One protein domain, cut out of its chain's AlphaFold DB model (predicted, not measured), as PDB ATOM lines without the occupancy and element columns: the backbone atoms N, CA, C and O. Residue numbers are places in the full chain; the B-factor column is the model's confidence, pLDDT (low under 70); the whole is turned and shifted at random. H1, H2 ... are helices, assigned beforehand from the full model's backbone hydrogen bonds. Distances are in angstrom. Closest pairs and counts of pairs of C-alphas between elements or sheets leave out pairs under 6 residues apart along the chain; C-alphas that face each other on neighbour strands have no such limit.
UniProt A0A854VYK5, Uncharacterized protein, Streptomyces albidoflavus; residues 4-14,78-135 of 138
ATOM      1  N   SER A   4     -35.185   1.758  49.215       96.75
ATOM      2  CA  SER A   4     -34.582   1.150  50.415       96.75
ATOM      3  C   SER A   4     -35.606   0.445  51.302       96.75
ATOM      4  O   SER A   4     -35.311  -0.629  51.822       96.75
ATOM      5  N   GLU A   5     -36.811   1.001  51.456       97.75
ATOM      6  CA  GLU A   5     -37.904   0.350  52.190       97.75
ATOM      7  C   GLU A   5     -38.311  -0.976  51.528       97.75
ATOM      8  O   GLU A   5     -38.476  -1.979  52.219       97.75
ATOM      9  N   GLU A   6     -38.412  -1.001  50.196       97.12
ATOM     10  CA  GLU A   6     -38.749  -2.197  49.411       97.12
ATOM     11  C   GLU A   6     -37.684  -3.294  49.560       97.12
ATOM     12  O   GLU A   6     -38.000  -4.452  49.846       97.12
ATOM     13  N   LEU A   7     -36.407  -2.918  49.447       98.25
ATOM     14  CA  LEU A   7     -35.278  -3.831  49.628       98.25
ATOM     15  C   LEU A   7     -35.236  -4.419  51.047       98.25
ATOM     16  O   LEU A   7     -35.015  -5.623  51.201       98.25
ATOM     17  N   ARG A   8     -35.493  -3.609  52.083       98.25
ATOM     18  CA  ARG A   8     -35.551  -4.091  53.473       98.25
ATOM     19  C   ARG A   8     -36.737  -4.998  53.738       98.25
ATOM     20  O   ARG A   8     -36.573  -6.005  54.418       98.25
ATOM     21  N   ALA A   9     -37.908  -4.675  53.194       97.31
ATOM     22  CA  ALA A   9     -39.085  -5.527  53.324       97.31
ATOM     23  C   ALA A   9     -38.823  -6.920  52.727       97.31
ATOM     24  O   ALA A   9     -39.133  -7.934  53.351       97.31
ATOM     25  N   ALA A  10     -38.184  -6.984  51.555       96.69
ATOM     26  CA  ALA A  10     -37.788  -8.251  50.948       96.69
ATOM     27  C   ALA A  10     -36.701  -8.986  51.753       96.69
ATOM     28  O   ALA A  10     -36.770 -10.207  51.904       96.69
ATOM     29  N   ALA A  11     -35.714  -8.261  52.292       97.44
ATOM     30  CA  ALA A  11     -34.692  -8.838  53.161       97.44
ATOM     31  C   ALA A  11     -35.309  -9.475  54.414       97.44
ATOM     32  O   ALA A  11     -34.974 -10.609  54.752       97.44
ATOM     33  N   GLU A  12     -36.236  -8.778  55.071       97.19
ATOM     34  CA  GLU A  12     -36.923  -9.291  56.254       97.19
ATOM     35  C   GLU A  12     -37.767 -10.515  55.922       97.19
ATOM     36  O   GLU A  12     -37.654 -11.544  56.587       97.19
ATOM     37  N   ARG A  13     -38.502 -10.470  54.807       94.50
ATOM     38  CA  ARG A  13     -39.268 -11.620  54.332       94.50
ATOM     39  C   ARG A  13     -38.390 -12.855  54.110       94.50
ATOM     40  O   ARG A  13     -38.783 -13.961  54.472       94.50
ATOM     41  N   LEU A  14     -37.199 -12.689  53.534       93.25
ATOM     42  CA  LEU A  14     -36.248 -13.791  53.373       93.25
ATOM     43  C   LEU A  14     -35.716 -14.314  54.706       93.25
ATOM     44  O   LEU A  14     -35.522 -15.521  54.829       93.25
ATOM     45  N   VAL A  78     -28.437 -19.619  52.042       88.31
ATOM     46  CA  VAL A  78     -28.557 -18.807  50.822       88.31
ATOM     47  C   VAL A  78     -29.623 -17.731  50.988       88.31
ATOM     48  O   VAL A  78     -29.354 -16.575  50.670       88.31
ATOM     49  N   GLY A  79     -30.780 -18.062  51.571       88.69
ATOM     50  CA  GLY A  79     -31.811 -17.072  51.907       88.69
ATOM     51  C   GLY A  79     -31.276 -15.956  52.815       88.69
ATOM     52  O   GLY A  79     -31.471 -14.774  52.530       88.69
ATOM     53  N   LYS A  80     -30.505 -16.314  53.851       91.25
ATOM     54  CA  LYS A  80     -29.844 -15.358  54.760       91.25
ATOM     55  C   LYS A  80     -28.789 -14.504  54.053       91.25
ATOM     56  O   LYS A  80     -28.735 -13.295  54.276       91.25
ATOM     57  N   ALA A  81     -27.968 -15.103  53.189       93.69
ATOM     58  CA  ALA A  81     -26.978 -14.368  52.403       93.69
ATOM     59  C   ALA A  81     -27.643 -13.374  51.435       93.69
ATOM     60  O   ALA A  81     -27.214 -12.225  51.332       93.69
ATOM     61  N   LEU A  82     -28.731 -13.789  50.780       94.94
ATOM     62  CA  LEU A  82     -29.503 -12.937  49.883       94.94
ATOM     63  C   LEU A  82     -30.183 -11.789  50.643       94.94
ATOM     64  O   LEU A  82     -30.128 -10.646  50.194       94.94
ATOM     65  N   ALA A  83     -30.731 -12.052  51.834       96.25
ATOM     66  CA  ALA A  83     -31.267 -11.012  52.711       96.25
ATOM     67  C   ALA A  83     -30.198  -9.984  53.121       96.25
ATOM     68  O   ALA A  83     -30.452  -8.780  53.116       96.25
ATOM     69  N   ALA A  84     -28.984 -10.435  53.452       97.75
ATOM     70  CA  ALA A  84     -27.873  -9.541  53.786       97.75
ATOM     71  C   ALA A  84     -27.439  -8.676  52.590       97.75
ATOM     72  O   ALA A  84     -27.125  -7.499  52.764       97.75
ATOM     73  N   TRP A  85     -27.455  -9.239  51.379       98.00
ATOM     74  CA  TRP A  85     -27.190  -8.493  50.151       98.00
ATOM     75  C   TRP A  85     -28.253  -7.422  49.872       98.00
ATOM     76  O   TRP A  85     -27.895  -6.284  49.572       98.00
ATOM     77  N   LEU A  86     -29.543  -7.738  50.035       98.19
ATOM     78  CA  LEU A  86     -30.629  -6.758  49.887       98.19
ATOM     79  C   LEU A  86     -30.521  -5.623  50.919       98.19
ATOM     80  O   LEU A  86     -30.684  -4.456  50.568       98.19
ATOM     81  N   GLU A  87     -30.167  -5.942  52.167       98.31
ATOM     82  CA  GLU A  87     -29.910  -4.937  53.209       98.31
ATOM     83  C   GLU A  87     -28.712  -4.038  52.865       98.31
ATOM     84  O   GLU A  87     -28.734  -2.833  53.109       98.31
ATOM     85  N   ALA A  88     -27.645  -4.605  52.293       97.81
ATOM     86  CA  ALA A  88     -26.510  -3.821  51.816       97.81
ATOM     87  C   ALA A  88     -26.930  -2.868  50.687       97.81
ATOM     88  O   ALA A  88     -26.669  -1.674  50.786       97.81
ATOM     89  N   ALA A  89     -27.680  -3.357  49.697       97.81
ATOM     90  CA  ALA A  89     -28.193  -2.528  48.608       97.81
ATOM     91  C   ALA A  89     -29.117  -1.396  49.105       97.81
ATOM     92  O   ALA A  89     -29.071  -0.285  48.575       97.81
ATOM     93  N   ALA A  90     -29.930  -1.649  50.137       98.00
ATOM     94  CA  ALA A  90     -30.763  -0.623  50.763       98.00
ATOM     95  C   ALA A  90     -29.915   0.482  51.414       98.00
ATOM     96  O   ALA A  90     -30.195   1.667  51.226       98.00
ATOM     97  N   ARG A  91     -28.861   0.095  52.146       97.50
ATOM     98  CA  ARG A  91     -27.917   1.035  52.773       97.50
ATOM     99  C   ARG A  91     -27.139   1.847  51.742       97.50
ATOM    100  O   ARG A  91     -26.990   3.051  51.926       97.50
ATOM    101  N   ASP A  92     -26.695   1.216  50.660       95.88
ATOM    102  CA  ASP A  92     -25.985   1.898  49.575       95.88
ATOM    103  C   ASP A  92     -26.877   2.963  48.920       95.88
ATOM    104  O   ASP A  92     -26.434   4.090  48.697       95.88
ATOM    105  N   TYR A  93     -28.158   2.651  48.683       96.88
ATOM    106  CA  TYR A  93     -29.112   3.627  48.151       96.88
ATOM    107  C   TYR A  93     -29.320   4.816  49.101       96.88
ATOM    108  O   TYR A  93     -29.294   5.964  48.665       96.88
ATOM    109  N   GLU A  94     -29.477   4.582  50.406       96.94
ATOM    110  CA  GLU A  94     -29.653   5.667  51.386       96.94
ATOM    111  C   GLU A  94     -28.415   6.544  51.550       96.94
ATOM    112  O   GLU A  94     -28.529   7.766  51.691       96.94
ATOM    113  N   ALA A  95     -27.228   5.940  51.487       95.44
ATOM    114  CA  ALA A  95     -25.979   6.684  51.419       95.44
ATOM    115  C   ALA A  95     -25.937   7.552  50.149       95.44
ATOM    116  O   ALA A  95     -25.557   8.720  50.219       95.44
ATOM    117  N   GLY A  96     -26.399   7.015  49.014       95.38
ATOM    118  CA  GLY A  96     -26.570   7.752  47.762       95.38
ATOM    119  C   GLY A  96     -27.528   8.940  47.884       95.38
ATOM    120  O   GLY A  96     -27.190  10.030  47.431       95.38
ATOM    121  N   VAL A  97     -28.679   8.766  48.543       96.62
ATOM    122  CA  VAL A  97     -29.640   9.850  48.824       96.62
ATOM    123  C   VAL A  97     -29.005  10.931  49.697       96.62
ATOM    124  O   VAL A  97     -29.050  12.101  49.336       96.62
ATOM    125  N   THR A  98     -28.342  10.541  50.786       96.12
ATOM    126  CA  THR A  98     -27.677  11.482  51.701       96.12
ATOM    127  C   THR A  98     -26.587  12.284  50.986       96.12
ATOM    128  O   THR A  98     -26.506  13.501  51.133       96.12
ATOM    129  N   ALA A  99     -25.761  11.617  50.174       94.00
ATOM    130  CA  ALA A  99     -24.733  12.280  49.377       94.00
ATOM    131  C   ALA A  99     -25.342  13.211  48.319       94.00
ATOM    132  O   ALA A  99     -24.821  14.301  48.087       94.00
ATOM    133  N   ALA A 100     -26.449  12.806  47.691       95.19
ATOM    134  CA  ALA A 100     -27.132  13.624  46.702       95.19
ATOM    135  C   ALA A 100     -27.732  14.893  47.325       95.19
ATOM    136  O   ALA A 100     -27.603  15.970  46.746       95.19
ATOM    137  N   ASP A 101     -28.339  14.775  48.508       95.62
ATOM    138  CA  ASP A 101     -28.902  15.901  49.260       95.62
ATOM    139  C   ASP A 101     -27.826  16.928  49.650       95.62
ATOM    140  O   ASP A 101     -28.090  18.133  49.652       95.62
ATOM    141  N   ASP A 102     -26.605  16.472  49.949       95.62
ATOM    142  CA  ASP A 102     -25.494  17.361  50.299       95.62
ATOM    143  C   ASP A 102     -24.848  18.018  49.067       95.62
ATOM    144  O   ASP A 102     -24.700  19.240  49.018       95.62
ATOM    145  N   VAL A 103     -24.502  17.222  48.048       96.12
ATOM    146  CA  VAL A 103     -23.766  17.684  46.855       96.12
ATOM    147  C   VAL A 103     -24.634  18.543  45.934       96.12
ATOM    148  O   VAL A 103     -24.153  19.533  45.386       96.12
ATOM    149  N   PHE A 104     -25.905  18.182  45.759       95.81
ATOM    150  CA  PHE A 104     -26.831  18.850  44.839       95.81
ATOM    151  C   PHE A 104     -27.839  19.748  45.568       95.81
ATOM    152  O   PHE A 104     -28.940  19.978  45.068       95.81
ATOM    153  N   ARG A 105     -27.474  20.270  46.746       94.38
ATOM    154  CA  ARG A 105     -28.347  21.089  47.605       94.38
ATOM    155  C   ARG A 105     -29.049  22.229  46.861       94.38
ATOM    156  O   ARG A 105     -30.231  22.470  47.087       94.38
ATOM    157  N   ASP A 106     -28.324  22.887  45.959       96.94
ATOM    158  CA  ASP A 106     -28.815  24.017  45.162       96.94
ATOM    159  C   ASP A 106     -29.209  23.618  43.720       96.94
ATOM    160  O   ASP A 106     -29.575  24.476  42.917       96.94
ATOM    161  N   ASP A 107     -29.158  22.323  43.378       96.69
ATOM    162  CA  ASP A 107     -29.515  21.775  42.060       96.69
ATOM    163  C   ASP A 107     -30.449  20.551  42.181       96.69
ATOM    164  O   ASP A 107     -30.026  19.400  42.000       96.69
ATOM    165  N   PRO A 108     -31.755  20.769  42.432       95.69
ATOM    166  CA  PRO A 108     -32.726  19.680  42.529       95.69
ATOM    167  C   PRO A 108     -32.788  18.797  41.272       95.69
ATOM    168  O   PRO A 108     -33.004  17.592  41.368       95.69
ATOM    169  N   ALA A 109     -32.555  19.362  40.082       96.19
ATOM    170  CA  ALA A 109     -32.587  18.600  38.836       96.19
ATOM    171  C   ALA A 109     -31.364  17.674  38.693       96.19
ATOM    172  O   ALA A 109     -31.485  16.548  38.199       96.19
ATOM    173  N   GLY A 110     -30.185  18.133  39.121       95.25
ATOM    174  CA  GLY A 110     -28.969  17.326  39.204       95.25
ATOM    175  C   GLY A 110     -29.101  16.192  40.216       95.25
ATOM    176  O   GLY A 110     -28.773  15.047  39.892       95.25
ATOM    177  N   ARG A 111     -29.675  16.491  41.387       96.81
ATOM    178  CA  ARG A 111     -30.008  15.507  42.423       96.81
ATOM    179  C   ARG A 111     -30.870  14.372  41.872       96.81
ATOM    180  O   ARG A 111     -30.513  13.201  41.992       96.81
ATOM    181  N   ASP A 112     -31.983  14.718  41.229       95.62
ATOM    182  CA  ASP A 112     -32.925  13.729  40.707       95.62
ATOM    183  C   ASP A 112     -32.286  12.875  39.607       95.62
ATOM    184  O   ASP A 112     -32.469  11.658  39.574       95.62
ATOM    185  N   ARG A 113     -31.453  13.472  38.745       95.81
ATOM    186  CA  ARG A 113     -30.705  12.722  37.725       95.81
ATOM    187  C   ARG A 113     -29.697  11.752  38.350       95.81
ATOM    188  O   ARG A 113     -29.583  10.618  37.885       95.81
ATOM    189  N   PHE A 114     -28.994  12.170  39.404       95.06
ATOM    190  CA  PHE A 114     -28.040  11.324  40.124       95.06
ATOM    191  C   PHE A 114     -28.712  10.091  40.746       95.06
ATOM    192  O   PHE A 114     -28.156   8.996  40.663       95.06
ATOM    193  N   LEU A 115     -29.916  10.255  41.302       95.69
ATOM    194  CA  LEU A 115     -30.698   9.170  41.911       95.69
ATOM    195  C   LEU A 115     -31.500   8.334  40.902       95.69
ATOM    196  O   LEU A 115     -31.917   7.226  41.229       95.69
ATOM    197  N   ALA A 116     -31.738   8.838  39.689       92.81
ATOM    198  CA  ALA A 116     -32.484   8.107  38.667       92.81
ATOM    199  C   ALA A 116     -31.591   7.194  37.817       92.81
ATOM    200  O   ALA A 116     -31.957   6.053  37.541       92.81
ATOM    201  N   THR A 117     -30.440   7.697  37.367       91.00
ATOM    202  CA  THR A 117     -29.571   6.983  36.412       91.00
ATOM    203  C   THR A 117     -28.084   7.085  36.736       91.00
ATOM    204  O   THR A 117     -27.262   6.490  36.038       91.00
ATOM    205  N   GLY A 118     -27.723   7.848  37.770       90.06
ATOM    206  CA  GLY A 118     -26.347   8.013  38.218       90.06
ATOM    207  C   GLY A 118     -25.906   6.963  39.244       90.06
ATOM    208  O   GLY A 118     -26.627   6.008  39.526       90.06
ATOM    209  N   PRO A 119     -24.716   7.146  39.843       88.94
ATOM    210  CA  PRO A 119     -24.177   6.235  40.856       88.94
ATOM    211  C   PRO A 119     -25.029   6.096  42.126       88.94
ATOM    212  O   PRO A 119     -24.864   5.121  42.847       88.94
ATOM    213  N   GLY A 120     -25.916   7.057  42.413       90.25
ATOM    214  CA  GLY A 120     -26.858   6.983  43.536       90.25
ATOM    215  C   GLY A 120     -28.165   6.263  43.214       90.25
ATOM    216  O   GLY A 120     -29.034   6.180  44.079       90.25
ATOM    217  N   ALA A 121     -28.342   5.781  41.981       93.06
ATOM    218  CA  ALA A 121     -29.533   5.043  41.600       93.06
ATOM    219  C   ALA A 121     -29.611   3.690  42.328       93.06
ATOM    220  O   ALA A 121     -28.584   3.043  42.559       93.06
ATOM    221  N   PRO A 122     -30.821   3.227  42.689       93.94
ATOM    222  CA  PRO A 122     -30.980   1.940  43.348       93.94
ATOM    223  C   PRO A 122     -30.579   0.806  42.398       93.94
ATOM    224  O   PRO A 122     -30.819   0.873  41.192       93.94
ATOM    225  N   SER A 123     -30.007  -0.270  42.945       95.25
ATOM    226  CA  SER A 123     -29.621  -1.437  42.146       95.25
ATOM    227  C   SER A 123     -30.850  -2.057  41.460       95.25
ATOM    228  O   SER A 123     -31.735  -2.573  42.152       95.25
ATOM    229  N   PRO A 124     -30.915  -2.071  40.112       94.38
ATOM    230  CA  PRO A 124     -32.069  -2.614  39.402       94.38
ATOM    231  C   PRO A 124     -32.216  -4.118  39.643       94.38
ATOM    232  O   PRO A 124     -33.326  -4.607  39.826       94.38
ATOM    233  N   HIS A 125     -31.100  -4.848  39.737       95.62
ATOM    234  CA  HIS A 125     -31.113  -6.278  40.042       95.62
ATOM    235  C   HIS A 125     -31.645  -6.563  41.449       95.62
ATOM    236  O   HIS A 125     -32.433  -7.491  41.622       95.62
ATOM    237  N   ALA A 126     -31.253  -5.760  42.443       96.38
ATOM    238  CA  ALA A 126     -31.746  -5.924  43.807       96.38
ATOM    239  C   ALA A 126     -33.252  -5.653  43.890       96.38
ATOM    240  O   ALA A 126     -33.974  -6.425  44.518       96.38
ATOM    241  N   LEU A 127     -33.744  -4.625  43.189       96.31
ATOM    242  CA  LEU A 127     -35.177  -4.332  43.118       96.31
ATOM    243  C   LEU A 127     -35.964  -5.435  42.402       96.31
ATOM    244  O   LEU A 127     -37.011  -5.842  42.893       96.31
ATOM    245  N   THR A 128     -35.467  -5.974  41.286       96.62
ATOM    246  CA  THR A 128     -36.117  -7.111  40.614       96.62
ATOM    247  C   THR A 128     -36.242  -8.318  41.544       96.62
ATOM    248  O   THR A 128     -37.310  -8.923  41.624       96.62
ATOM    249  N   VAL A 129     -35.178  -8.650  42.281       94.69
ATOM    250  CA  VAL A 129     -35.203  -9.753  43.252       94.69
ATOM    251  C   VAL A 129     -36.171  -9.454  44.401       94.69
ATOM    252  O   VAL A 129     -36.981 -10.311  44.748       94.69
ATOM    253  N   ALA A 130     -36.144  -8.238  44.953       96.12
ATOM    254  CA  ALA A 130     -37.034  -7.832  46.038       96.12
ATOM    255  C   ALA A 130     -38.515  -7.943  45.652       96.12
ATOM    256  O   ALA A 130     -39.306  -8.523  46.392       96.12
ATOM    257  N   ARG A 131     -38.876  -7.475  44.456       95.56
ATOM    258  CA  ARG A 131     -40.242  -7.563  43.914       95.56
ATOM    259  C   ARG A 131     -40.730  -8.991  43.789       95.56
ATOM    260  O   ARG A 131     -41.847  -9.294  44.206       95.56
ATOM    261  N   GLN A 132     -39.866  -9.871  43.286       93.75
ATOM    262  CA  GLN A 132     -40.174 -11.289  43.170       93.75
ATOM    263  C   GLN A 132     -40.430 -11.926  44.544       93.75
ATOM    264  O   GLN A 132     -41.388 -12.678  44.697       93.75
ATOM    265  N   ILE A 133     -39.621 -11.592  45.553       92.38
ATOM    266  CA  ILE A 133     -39.789 -12.082  46.933       92.38
ATOM    267  C   ILE A 133     -41.094 -11.569  47.555       92.38
ATOM    268  O   ILE A 133     -41.784 -12.310  48.254       92.38
ATOM    269  N   LEU A 134     -41.438 -10.308  47.296       94.50
ATOM    270  CA  LEU A 134     -42.645  -9.666  47.817       94.50
ATOM    271  C   LEU A 134     -43.917 -10.044  47.039       94.50
ATOM    272  O   LEU A 134     -45.000  -9.575  47.385       94.50
ATOM    273  N   GLY A 135     -43.816 -10.865  45.987       86.75
ATOM    274  CA  GLY A 135     -44.956 -11.256  45.151       86.75
ATOM    275  C   GLY A 135     -45.550 -10.103  44.336       86.75
ATOM    276  O   GLY A 135     -46.688 -10.189  43.882       86.75
TER     277      GLY A 135
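AT A GLANCE: This is residues 4 to 14 and 78 to 135 of the 138 residues of an uncharacterized protein of Streptomyces albidoflavus (UniProt A0A854VYK5). One long helix, H2, runs nearly the length of a narrow rod; two short helices, H1 and H3, lie along it, and a third, H4, stands at a slant to it. H1 is side by side with the first half of H2, H3 folds back along the last part of H2 as a hairpin, and H4 packs at a slant on H1. The printed part has 69 residues with four named helices, H1, H2, H3 and H4 in that order, and no named strand; the class is all helix. It is only just compact, close to loose, with a radius of gyration of the C-alphas of 13.1 A and spans of 42 by 17 by 15 A.

HOW THE PARTS SIT: H1, residues 4 to 14, touches H2, residues 78 to 103, opposite ways at a shallow tilt of 10 degrees; the closest C-alphas, of Ala 11 and Ala 83, are 4.1 A apart. H2 is the hub, touching three helices. With residues 96 to 103 alone it touches H3, residues 108 to 117, in a helical hairpin, opposite ways at a shallow tilt of 23 degrees; the closest C-alphas, of Ala 100 and Arg 111, are 5.5 A apart. H4, residues 124 to 133, touches H1 at a steep tilt of 45 degrees, the same way, with the C-alphas of Ala 10 and Ala 130 closest at 5.0 A. H2, with residues 86 to 89 alone, and H4 only just touch, with 3 pairs of C-alphas within 8 A, the closest those of Leu 86 and Ala 126 at 6.2 A; they run opposite ways at a steep tilt of 47 degrees. The packing is part aligned, part crossed: two of the four touching pairs are at a shallow tilt. H3 is apart from H1 and from H4. In H1, H2, H3 and H4 every O i to N i+4 pair is within hydrogen-bond range.

IN THESE COORDINATES: H1 begins at C-alpha 4, (-34.582, 1.150, 50.415). H2 measures 37.0 A from C-alpha 78 to C-alpha 103, at (-23.766, 17.684, 46.855). H4 ends at C-alpha 133, (-39.789, -12.082, 46.933).

THE WHOLE: The C-alphas of Val 78 and Asp 106, the two farthest apart, are 43.2 A apart. Residues 15 to 77 are cut out, with 9.5 A between C-alphas 14 and 78. The link H2 to H3 is tight and H3 to H4 short. No printed residue is under 70 in pLDDT.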